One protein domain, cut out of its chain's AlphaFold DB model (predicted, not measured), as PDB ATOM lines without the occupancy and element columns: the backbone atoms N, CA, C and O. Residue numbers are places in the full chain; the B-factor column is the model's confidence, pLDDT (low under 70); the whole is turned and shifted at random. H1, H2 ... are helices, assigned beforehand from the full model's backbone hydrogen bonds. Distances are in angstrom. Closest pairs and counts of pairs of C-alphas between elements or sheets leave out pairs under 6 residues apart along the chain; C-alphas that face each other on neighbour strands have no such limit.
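AT A GLANCE: This is residues 36 to 117 of the 233 residues of an uncharacterized protein of hydrothermal vent metagenome (UniProt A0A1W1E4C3). H2 and H5 lie side by side, running opposite ways; H1 stands about perpendicular to both, meeting H5 with its first residues, 38 to 39, and H3 packs on residues 104 to 108 of H5. Small H4 makes one end of the long axis; residues 50 to 56 stick out at the other. The printed part has 82 residues with five named helices, H1 to H5 along the chain, all helix; it is compact, radius of gyration of the C-alphas 12.9 A, spanning 39 by 24 by 23 A.

HOW THE PARTS SIT: The hub, H5, residues 104 to 116, touches H2, residues 68 to 77, at a shallow tilt of 12 degrees; the closest C-alphas, of Asn 72 and Lys 109, are 6.1 A apart. H1, residues 38 to 50, touches H5 about perpendicular at 80 degrees, with residues 38 to 39 alone; the closest C-alphas are those of Pro 39 and Val 112, 5.5 A. H1 only just touches H2, with 3 pairs of C-alphas within 8 A, the closest Val 46 and Leu 71, 7.1 A. H3, residues 80 to 88, touches H5 at a steep tilt of 54 degrees, closest at the C-alphas of Ile 83 and Gln 105, 6.6 A. H4, residues 93 to 98, is near H3. In these five helices every O i to N i+4 pair is within hydrogen-bond range.

IN THESE COORDINATES: H1, 18.6 A long, begins at C-alpha 38 (106.749, 264.829, 368.483); H5, 18.4 A, ends at C-alpha 116 (100.994, 257.262, 361.036).

THE WHOLE: The printed part has no cut. The H1 to H2 link is long, 17 residues. pLDDT is under 70 in residues 36 to 37, 45 to 65 and 97 to 101.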
ATOM      1  N   ASN A  36     106.681 262.480 374.842       54.47
ATOM      2  CA  ASN A  36     107.783 262.861 373.946       54.47
ATOM      3  C   ASN A  36     107.457 262.566 372.474       54.47
ATOM      4  O   ASN A  36     108.350 262.543 371.627       54.47
ATOM      5  N   ASN A  37     106.185 262.323 372.158       67.50
ATOM      6  CA  ASN A  37     105.763 261.932 370.820       67.50
ATOM      7  C   ASN A  37     105.586 263.172 369.926       67.50
ATOM      8  O   ASN A  37     104.501 263.739 369.818       67.50
ATOM      9  N   LEU A  38     106.689 263.628 369.324       70.94
ATOM     10  CA  LEU A  38     106.749 264.829 368.483       70.94
ATOM     11  C   LEU A  38     105.667 264.864 367.373       70.94
ATOM     12  O   LEU A  38     104.999 265.890 367.255       70.94
ATOM     13  N   PRO A  39     105.404 263.783 366.613       72.56
ATOM     14  CA  PRO A  39     104.279 263.720 365.675       72.56
ATOM     15  C   PRO A  39     102.906 263.906 366.309       72.56
ATOM     16  O   PRO A  39     102.103 264.663 365.772       72.56
ATOM     17  N   ALA A  40     102.633 263.285 367.462       71.81
ATOM     18  CA  ALA A  40     101.366 263.499 368.165       71.81
ATOM     19  C   ALA A  40     101.176 264.977 368.547       71.81
ATOM     20  O   ALA A  40     100.064 265.493 368.560       71.81
ATOM     21  N   LYS A  41     102.271 265.697 368.788       72.75
ATOM     22  CA  LYS A  41     102.233 267.129 369.109       72.75
ATOM     23  C   LYS A  41     102.113 268.017 367.886       72.75
ATOM     24  O   LYS A  41     101.441 269.039 367.959       72.75
ATOM     25  N   LEU A  42     102.725 267.628 366.769       73.06
ATOM     26  CA  LEU A  42     102.453 268.232 365.463       73.06
ATOM     27  C   LEU A  42     100.970 268.079 365.111       73.06
ATOM     28  O   LEU A  42     100.347 269.048 364.700       73.06
ATOM     29  N   ILE A  43     100.381 266.912 365.370       72.44
ATOM     30  CA  ILE A  43      98.947 266.665 365.213       72.44
ATOM     31  C   ILE A  43      98.106 267.621 366.075       72.44
ATOM     32  O   ILE A  43      97.249 268.321 365.540       72.44
ATOM     33  N   VAL A  44      98.392 267.723 367.379       72.81
ATOM     34  CA  VAL A  44      97.693 268.662 368.282       72.81
ATOM     35  C   VAL A  44      97.866 270.117 367.821       72.81
ATOM     36  O   VAL A  44      96.928 270.915 367.872       72.81
ATOM     37  N   ALA A  45      99.051 270.485 367.328       67.31
ATOM     38  CA  ALA A  45      99.296 271.811 366.766       67.31
ATOM     39  C   ALA A  45      98.436 272.066 365.516       67.31
ATOM     40  O   ALA A  45      97.814 273.119 365.410       67.31
ATOM     41  N   VAL A  46      98.335 271.098 364.600       66.38
ATOM     42  CA  VAL A  46      97.463 271.216 363.424       66.38
ATOM     43  C   VAL A  46      96.008 271.379 363.852       66.38
ATOM     44  O   VAL A  46      95.330 272.276 363.356       66.38
ATOM     45  N   GLU A  47      95.531 270.616 364.827       64.94
ATOM     46  CA  GLU A  47      94.155 270.749 365.308       64.94
ATOM     47  C   GLU A  47      93.865 272.078 365.985       64.94
ATOM     48  O   GLU A  47      92.855 272.698 365.666       64.94
ATOM     49  N   SER A  48      94.759 272.565 366.847       60.50
ATOM     50  CA  SER A  48      94.592 273.884 367.473       60.50
ATOM     51  C   SER A  48      94.550 275.020 366.442       60.50
ATOM     52  O   SER A  48      93.804 275.978 366.624       60.50
ATOM     53  N   THR A  49      95.261 274.900 365.312       56.84
ATOM     54  CA  THR A  49      95.147 275.875 364.207       56.84
ATOM     55  C   THR A  49      93.844 275.759 363.409       56.84
ATOM     56  O   THR A  49      93.370 276.763 362.885       56.84
ATOM     57  N   HIS A  50      93.233 274.572 363.347       56.44
ATOM     58  CA  HIS A  50      91.913 274.371 362.734       56.44
ATOM     59  C   HIS A  50      90.761 274.731 363.691       56.44
ATOM     60  O   HIS A  50      89.668 275.053 363.235       56.44
ATOM     61  N   GLN A  51      91.008 274.716 365.004       47.66
ATOM     62  CA  GLN A  51      90.061 275.079 366.061       47.66
ATOM     63  C   GLN A  51      90.209 276.534 366.535       47.66
ATOM     64  O   GLN A  51      89.835 276.859 367.660       47.66
ATOM     65  N   ILE A  52      90.653 277.462 365.676       36.91
ATOM     66  CA  ILE A  52      90.442 278.901 365.922       36.91
ATOM     67  C   ILE A  52      88.965 279.239 365.640       36.91
ATOM     68  O   ILE A  52      88.606 279.925 364.687       36.91
ATOM     69  N   ALA A  53      88.110 278.672 366.484       37.44
ATOM     70  CA  ALA A  53      86.789 279.109 366.886       37.44
ATOM     71  C   ALA A  53      86.480 278.339 368.183       37.44
ATOM     72  O   ALA A  53      85.936 277.237 368.141       37.44
ATOM     73  N   ASN A  54      86.830 278.971 369.308       32.69
ATOM     74  CA  ASN A  54      86.497 278.658 370.704       32.69
ATOM     75  C   ASN A  54      87.657 278.130 371.562       32.69
ATOM     76  O   ASN A  54      88.194 277.045 371.370       32.69
ATOM     77  N   GLU A  55      87.998 278.980 372.527       37.59
ATOM     78  CA  GLU A  55      88.927 278.780 373.630       37.59
ATOM     79  C   GLU A  55      88.429 277.662 374.556       37.59
ATOM     80  O   GLU A  55      87.296 277.708 375.026       37.59
ATOM     81  N   ASP A  56      89.269 276.665 374.821       36.84
ATOM     82  CA  ASP A  56      89.733 276.360 376.176       36.84
ATOM     83  C   ASP A  56      90.850 275.311 376.113       36.84
ATOM     84  O   ASP A  56      90.800 274.321 375.384       36.84
ATOM     85  N   ASN A  57      91.924 275.610 376.832       39.03
ATOM     86  CA  ASN A  57      93.234 274.996 376.690       39.03
ATOM     87  C   ASN A  57      93.373 273.846 377.695       39.03
ATOM     88  O   ASN A  57      93.826 274.061 378.815       39.03
ATOM     89  N   ASP A  58      93.003 272.636 377.279       33.56
ATOM     90  CA  ASP A  58      93.408 271.381 377.913       33.56
ATOM     91  C   ASP A  58      93.900 270.427 376.821       33.56
ATOM     92  O   ASP A  58      93.272 270.286 375.772       33.56
ATOM     93  N   THR A  59      95.057 269.801 377.051       38.72
ATOM     94  CA  THR A  59      95.765 268.923 376.107       38.72
ATOM     95  C   THR A  59      94.912 267.704 375.748       38.72
ATOM     96  O   THR A  59      95.015 266.634 376.350       38.72
ATOM     97  N   TYR A  60      94.044 267.878 374.758       36.88
ATOM     98  CA  TYR A  60      93.201 266.843 374.192       36.88
ATOM     99  C   TYR A  60      94.061 266.015 373.233       36.88
ATOM    100  O   TYR A  60      94.534 266.524 372.219       36.88
ATOM    101  N   PHE A  61      94.283 264.733 373.538       38.62
ATOM    102  CA  PHE A  61      94.642 263.805 372.468       38.62
ATOM    103  C   PHE A  61      93.442 263.754 371.520       38.62
ATOM    104  O   PHE A  61      92.326 263.492 371.981       38.62
ATOM    105  N   PRO A  62      93.630 264.024 370.226       49.09
ATOM    106  CA  PRO A  62      92.522 264.113 369.301       49.09
ATOM    107  C   PRO A  62      91.678 262.854 369.292       49.09
ATOM    108  O   PRO A  62      92.197 261.740 369.208       49.09
ATOM    109  N   LYS A  63      90.358 263.029 369.276       45.66
ATOM    110  CA  LYS A  63      89.431 261.920 369.025       45.66
ATOM    111  C   LYS A  63      89.590 261.354 367.603       45.66
ATOM    112  O   LYS A  63      89.200 260.216 367.363       45.66
ATOM    113  N   TYR A  64      90.175 262.133 366.688       56.72
ATOM    114  CA  TYR A  64      90.493 261.740 365.317       56.72
ATOM    115  C   TYR A  64      91.858 262.294 364.930       56.72
ATOM    116  O   TYR A  64      92.020 263.506 364.873       56.72
ATOM    117  N   LEU A  65      92.820 261.419 364.636       64.25
ATOM    118  CA  LEU A  65      94.093 261.856 364.073       64.25
ATOM    119  C   LEU A  65      93.846 262.373 362.644       64.25
ATOM    120  O   LEU A  65      93.232 261.654 361.845       64.25
ATOM    121  N   PRO A  66      94.304 263.585 362.284       72.38
ATOM    122  CA  PRO A  66      94.287 264.032 360.904       72.38
ATOM    123  C   PRO A  66      95.099 263.044 360.069       72.38
ATOM    124  O   PRO A  66      96.158 262.568 360.484       72.38
ATOM    125  N   ASN A  67      94.591 262.719 358.883       78.94
ATOM    126  CA  ASN A  67      95.324 261.839 357.987       78.94
ATOM    127  C   ASN A  67      96.639 262.503 357.536       78.94
ATOM    128  O   ASN A  67      96.807 263.727 357.585       78.94
ATOM    129  N   GLN A  68      97.571 261.685 357.052       83.94
ATOM    130  CA  GLN A  68      98.897 262.139 356.636       83.94
ATOM    131  C   GLN A  68      98.855 263.258 355.581       83.94
ATOM    132  O   GLN A  68      99.722 264.127 355.592       83.94
ATOM    133  N   ALA A  69      97.855 263.284 354.693       83.56
ATOM    134  CA  ALA A  69      97.746 264.319 353.665       83.56
ATOM    135  C   ALA A  69      97.465 265.708 354.262       83.56
ATOM    136  O   ALA A  69      98.074 266.685 353.830       83.56
ATOM    137  N   VAL A  70      96.599 265.798 355.279       83.75
ATOM    138  CA  VAL A  70      96.309 267.058 355.988       83.75
ATOM    139  C   VAL A  70      97.555 267.573 356.707       83.75
ATOM    140  O   VAL A  70      97.905 268.745 356.581       83.75
ATOM    141  N   LEU A  71      98.270 266.691 357.411       84.69
ATOM    142  CA  LEU A  71      99.504 267.055 358.111       84.69
ATOM    143  C   LEU A  71     100.612 267.479 357.143       84.69
ATOM    144  O   LEU A  71     101.276 268.486 357.373       84.69
ATOM    145  N   ASN A  72     100.788 266.749 356.042       88.38
ATOM    146  CA  ASN A  72     101.767 267.105 355.022       88.38
ATOM    147  C   ASN A  72     101.445 268.461 354.394       88.38
ATOM    148  O   ASN A  72     102.352 269.270 354.241       88.38
ATOM    149  N   ASN A  73     100.169 268.739 354.109       86.44
ATOM    150  CA  ASN A  73      99.742 270.035 353.590       86.44
ATOM    151  C   ASN A  73     100.030 271.176 354.580       86.44
ATOM    152  O   ASN A  73     100.515 272.228 354.172       86.44
ATOM    153  N   PHE A  74      99.794 270.968 355.879       85.62
ATOM    154  CA  PHE A  74     100.194 271.936 356.900       85.62
ATOM    155  C   PHE A  74     101.709 272.179 356.885       85.62
ATOM    156  O   PHE A  74     102.140 273.329 356.875       85.62
ATOM    157  N   ILE A  75     102.517 271.115 356.836       88.44
ATOM    158  CA  ILE A  75     103.983 271.230 356.815       88.44
ATOM    159  C   ILE A  75     104.470 271.955 355.552       88.44
ATOM    160  O   ILE A  75     105.380 272.778 355.639       88.44
ATOM    161  N   ASP A  76     103.848 271.676 354.405       89.31
ATOM    162  CA  ASP A  76     104.147 272.301 353.112       89.31
ATOM    163  C   ASP A  76     103.881 273.807 353.097       89.31
ATOM    164  O   ASP A  76     104.640 274.567 352.497       89.31
ATOM    165  N   ASN A  77     102.812 274.242 353.763       87.69
ATOM    166  CA  ASN A  77     102.404 275.646 353.783       87.69
ATOM    167  C   ASN A  77     102.975 276.437 354.968       87.69
ATOM    168  O   ASN A  77     102.903 277.667 354.978       87.69
ATOM    169  N   ALA A  78     103.535 275.761 355.971       84.81
ATOM    170  CA  ALA A  78     104.202 276.413 357.087       84.81
ATOM    171  C   ALA A  78     105.514 277.063 356.629       84.81
ATOM    172  O   ALA A  78     106.308 276.474 355.895       84.81
ATOM    173  N   ALA A  79     105.788 278.270 357.118       84.12
ATOM    174  CA  ALA A  79     107.077 278.901 356.892       84.12
ATOM    175  C   ALA A  79     108.197 278.087 357.582       84.12
ATOM    176  O   ALA A  79     107.977 277.574 358.685       84.12
ATOM    177  N   PRO A  80     109.423 278.018 357.020       82.88
ATOM    178  CA  PRO A  80     110.498 277.180 357.567       82.88
ATOM    179  C   PRO A  80     110.789 277.414 359.057       82.88
ATOM    180  O   PRO A  80     110.991 276.467 359.816       82.88
ATOM    181  N   TYR A  81     110.732 278.673 359.507       81.88
ATOM    182  CA  TYR A  81     110.947 279.021 360.914       81.88
ATOM    183  C   TYR A  81     109.857 278.462 361.845       81.88
ATOM    184  O   TYR A  81     110.138 278.191 363.010       81.88
ATOM    185  N   GLN A  82     108.620 278.290 361.363       84.06
ATOM    186  CA  GLN A  82     107.524 277.729 362.158       84.06
ATOM    187  C   GLN A  82     107.773 276.243 362.404       84.06
ATOM    188  O   GLN A  82     107.686 275.788 363.543       84.06
ATOM    189  N   ILE A  83     108.168 275.506 361.361       85.31
ATOM    190  CA  ILE A  83     108.553 274.095 361.480       85.31
ATOM    191  C   ILE A  83     109.722 273.936 362.445       85.31
ATOM    192  O   ILE A  83     109.654 273.121 363.363       85.31
ATOM    193  N   GLU A  84     110.749 274.772 362.316       84.31
ATOM    194  CA  GLU A  84     111.871 274.771 363.249       84.31
ATOM    195  C   GLU A  84     111.433 275.026 364.699       84.31
ATOM    196  O   GLU A  84     111.871 274.317 365.602       84.31
ATOM    197  N   GLN A  85     110.533 275.983 364.946       83.62
ATOM    198  CA  GLN A  85     110.001 276.226 366.289       83.62
ATOM    199  C   GLN A  85     109.241 275.021 366.852       83.62
ATOM    200  O   GLN A  85     109.354 274.741 368.046       83.62
ATOM    201  N   TYR A  86     108.473 274.301 366.031       82.12
ATOM    202  CA  TYR A  86     107.787 273.088 366.481       82.12
ATOM    203  C   TYR A  86     108.771 271.963 366.809       82.12
ATOM    204  O   TYR A  86     108.620 271.319 367.847       82.12
ATOM    205  N   LEU A  87     109.794 271.759 365.976       84.81
ATOM    206  CA  LEU A  87     110.831 270.752 366.210       84.81
ATOM    207  C   LEU A  87     111.657 271.075 367.470       84.81
ATOM    208  O   LEU A  87     111.827 270.208 368.329       84.81
ATOM    209  N   ASN A  88     112.073 272.336 367.636       84.31
ATOM    210  CA  ASN A  88     112.909 272.805 368.751       84.31
ATOM    211  C   ASN A  88     112.234 272.720 370.130       84.31
ATOM    212  O   ASN A  88     112.908 272.815 371.154       84.31
ATOM    213  N   LYS A  89     110.910 272.533 370.194       80.38
ATOM    214  CA  LYS A  89     110.213 272.276 371.466       80.38
ATOM    215  C   LYS A  89     110.551 270.907 372.065       80.38
ATOM    216  O   LYS A  89     110.311 270.703 373.251       80.38
ATOM    217  N   TRP A  90     111.062 269.971 371.263       73.88
ATOM    218  CA  TRP A  90     111.184 268.558 371.645       73.88
ATOM    219  C   TRP A  90     112.531 267.943 371.285       73.88
ATOM    220  O   TRP A  90     112.984 267.015 371.953       73.88
ATOM    221  N   ILE A  91     113.168 268.456 370.238       79.44
ATOM    222  CA  ILE A  91     114.515 268.085 369.828       79.44
ATOM    223  C   ILE A  91     115.406 269.288 370.110       79.44
ATOM    224  O   ILE A  91     115.062 270.406 369.739       79.44
ATOM    225  N   ALA A  92     116.530 269.068 370.794       79.81
ATOM    226  CA  ALA A  92     117.466 270.147 371.071       79.81
ATOM    227  C   ALA A  92     118.012 270.709 369.752       79.81
ATOM    228  O   ALA A  92     118.288 269.958 368.812       79.81
ATOM    229  N   LYS A  93     118.164 272.030 369.688       77.44
ATOM    230  CA  LYS A  93     118.574 272.718 368.463       77.44
ATOM    231  C   LYS A  93     119.916 272.198 367.949       77.44
ATOM    232  O   LYS A  93     120.079 271.981 366.753       77.44
ATOM    233  N   GLU A  94     120.842 271.920 368.862       75.31
ATOM    234  CA  GLU A  94     122.169 271.398 368.549       75.31
ATOM    235  C   GLU A  94     122.086 270.059 367.821       75.31
ATOM    236  O   GLU A  94     122.900 269.788 366.953       75.31
ATOM    237  N   ASP A  95     121.091 269.231 368.131       74.62
ATOM    238  CA  ASP A  95     120.927 267.935 367.483       74.62
ATOM    239  C   ASP A  95     120.357 268.051 366.065       74.62
ATOM    240  O   ASP A  95     120.711 267.245 365.206       74.62
ATOM    241  N   LEU A  96     119.494 269.042 365.815       72.44
ATOM    242  CA  LEU A  96     119.004 269.349 364.467       72.44
ATOM    243  C   LEU A  96     120.121 269.947 363.601       72.44
ATOM    244  O   LEU A  96     120.268 269.570 362.441       72.44
ATOM    245  N   ASP A  97     120.926 270.840 364.181       69.62
ATOM    246  CA  ASP A  97     122.009 271.533 363.482       69.62
ATOM    247  C   ASP A  97     123.235 270.615 363.257       69.62
ATOM    248  O   ASP A  97     123.858 270.662 362.196       69.62
ATOM    249  N   PHE A  98     123.580 269.740 364.215       57.88
ATOM    250  CA  PHE A  98     124.748 268.842 364.152       57.88
ATOM    251  C   PHE A  98     124.605 267.733 363.105       57.88
ATOM    252  O   PHE A  98     125.584 267.343 362.472       57.88
ATOM    253  N   MET A  99     123.387 267.231 362.902       57.47
ATOM    254  CA  MET A  99     123.120 266.104 362.001       57.47
ATOM    255  C   MET A  99     122.901 266.542 360.549       57.47
ATOM    256  O   MET A  99     122.543 265.720 359.713       57.47
ATOM    257  N   GLN A 100     123.132 267.828 360.250       62.59
ATOM    258  CA  GLN A 100     122.928 268.420 358.928       62.59
ATOM    259  C   GLN A 100     121.514 268.165 358.385       62.59
ATOM    260  O   GLN A 100     121.351 267.967 357.184       62.59
ATOM    261  N   ILE A 101     120.491 268.189 359.253       68.62
ATOM    262  CA  ILE A 101     119.089 268.217 358.814       68.62
ATOM    263  C   ILE A 101     118.859 269.589 358.171       68.62
ATOM    264  O   ILE A 101     118.458 270.561 358.817       68.62
ATOM    265  N   SER A 102     119.200 269.674 356.892       75.31
ATOM    266  CA  SER A 102     119.121 270.859 356.055       75.31
ATOM    267  C   SER A 102     117.670 271.164 355.692       75.31
ATOM    268  O   SER A 102     117.253 272.325 355.718       75.31
ATOM    269  N   ASP A 103     116.877 270.116 355.469       87.12
ATOM    270  CA  ASP A 103     115.457 270.195 355.175       87.12
ATOM    271  C   ASP A 103     114.602 269.722 356.364       87.12
ATOM    272  O   ASP A 103     114.150 268.577 356.482       87.12
ATOM    273  N   LYS A 104     114.334 270.672 357.263       86.88
ATOM    274  CA  LYS A 104     113.463 270.488 358.432       86.88
ATOM    275  C   LYS A 104     112.015 270.156 358.048       86.88
ATOM    276  O   LYS A 104     111.324 269.511 358.838       86.88
ATOM    277  N   GLN A 105     111.542 270.576 356.870       89.88
ATOM    278  CA  GLN A 105     110.203 270.226 356.386       89.88
ATOM    279  C   GLN A 105     110.151 268.756 355.987       89.88
ATOM    280  O   GLN A 105     109.248 268.041 356.427       89.88
ATOM    281  N   THR A 106     111.137 268.285 355.224       90.75
ATOM    282  CA  THR A 106     111.265 266.866 354.877       90.75
ATOM    283  C   THR A 106     111.372 266.008 356.133       90.75
ATOM    284  O   THR A 106     110.618 265.043 356.270       90.75
ATOM    285  N   PHE A 107     112.179 266.417 357.115       90.12
ATOM    286  CA  PHE A 107     112.254 265.725 358.402       90.12
ATOM    287  C   PHE A 107     110.910 265.660 359.142       90.12
ATOM    288  O   PHE A 107     110.494 264.589 359.589       90.12
ATOM    289  N   ALA A 108     110.182 266.778 359.226       90.44
ATOM    290  CA  ALA A 108     108.855 266.811 359.840       90.44
ATOM    291  C   ALA A 108     107.856 265.884 359.124       90.44
ATOM    292  O   ALA A 108     107.077 265.189 359.781       90.44
ATOM    293  N   LYS A 109     107.896 265.817 357.788       91.06
ATOM    294  CA  LYS A 109     107.057 264.887 357.019       91.06
ATOM    295  C   LYS A 109     107.451 263.433 357.243       91.06
ATOM    296  O   LYS A 109     106.563 262.593 357.365       91.06
ATOM    297  N   SER A 110     108.745 263.125 357.320       91.38
ATOM    298  CA  SER A 110     109.230 261.777 357.638       91.38
ATOM    299  C   SER A 110     108.755 261.337 359.021       91.38
ATOM    300  O   SER A 110     108.224 260.241 359.161       91.38
ATOM    301  N   LEU A 111     108.825 262.220 360.021       89.88
ATOM    302  CA  LEU A 111     108.277 261.978 361.359       89.88
ATOM    303  C   LEU A 111     106.776 261.650 361.324       89.88
ATOM    304  O   LEU A 111     106.345 260.694 361.966       89.88
ATOM    305  N   VAL A 112     105.980 262.415 360.570       89.19
ATOM    306  CA  VAL A 112     104.538 262.162 360.407       89.19
ATOM    307  C   VAL A 112     104.277 260.841 359.685       89.19
ATOM    308  O   VAL A 112     103.451 260.053 360.144       89.19
ATOM    309  N   ARG A 113     104.982 260.591 358.576       90.44
ATOM    310  CA  ARG A 113     104.870 259.362 357.782       90.44
ATOM    311  C   ARG A 113     105.136 258.140 358.648       90.44
ATOM    312  O   ARG A 113     104.295 257.254 358.712       90.44
ATOM    313  N   GLU A 114     106.270 258.108 359.342       88.38
ATOM    314  CA  GLU A 114     106.635 256.954 360.162       88.38
ATOM    315  C   GLU A 114     105.713 256.794 361.371       88.38
ATOM    316  O   GLU A 114     105.434 255.669 361.776       88.38
ATOM    317  N   PHE A 115     105.180 257.880 361.929       87.50
ATOM    318  CA  PHE A 115     104.236 257.791 363.040       87.50
ATOM    319  C   PHE A 115     102.877 257.210 362.638       87.50
ATOM    320  O   PHE A 115     102.359 256.350 363.347       87.50
ATOM    321  N   LEU A 116     102.319 257.670 361.515       85.19
ATOM    322  CA  LEU A 116     100.994 257.262 361.036       85.19
ATOM    323  C   LEU A 116     101.006 255.988 360.191       85.19
ATOM    324  O   LEU A 116      99.947 255.413 359.964       85.19
ATOM    325  N   SER A 117     102.174 255.559 359.714       82.06
ATOM    326  CA  SER A 117     102.321 254.329 358.943       82.06
ATOM    327  C   SER A 117     101.828 253.124 359.752       82.06
ATOM    328  O   SER A 117     102.411 252.765 360.786       82.06
TER     329      SER A 117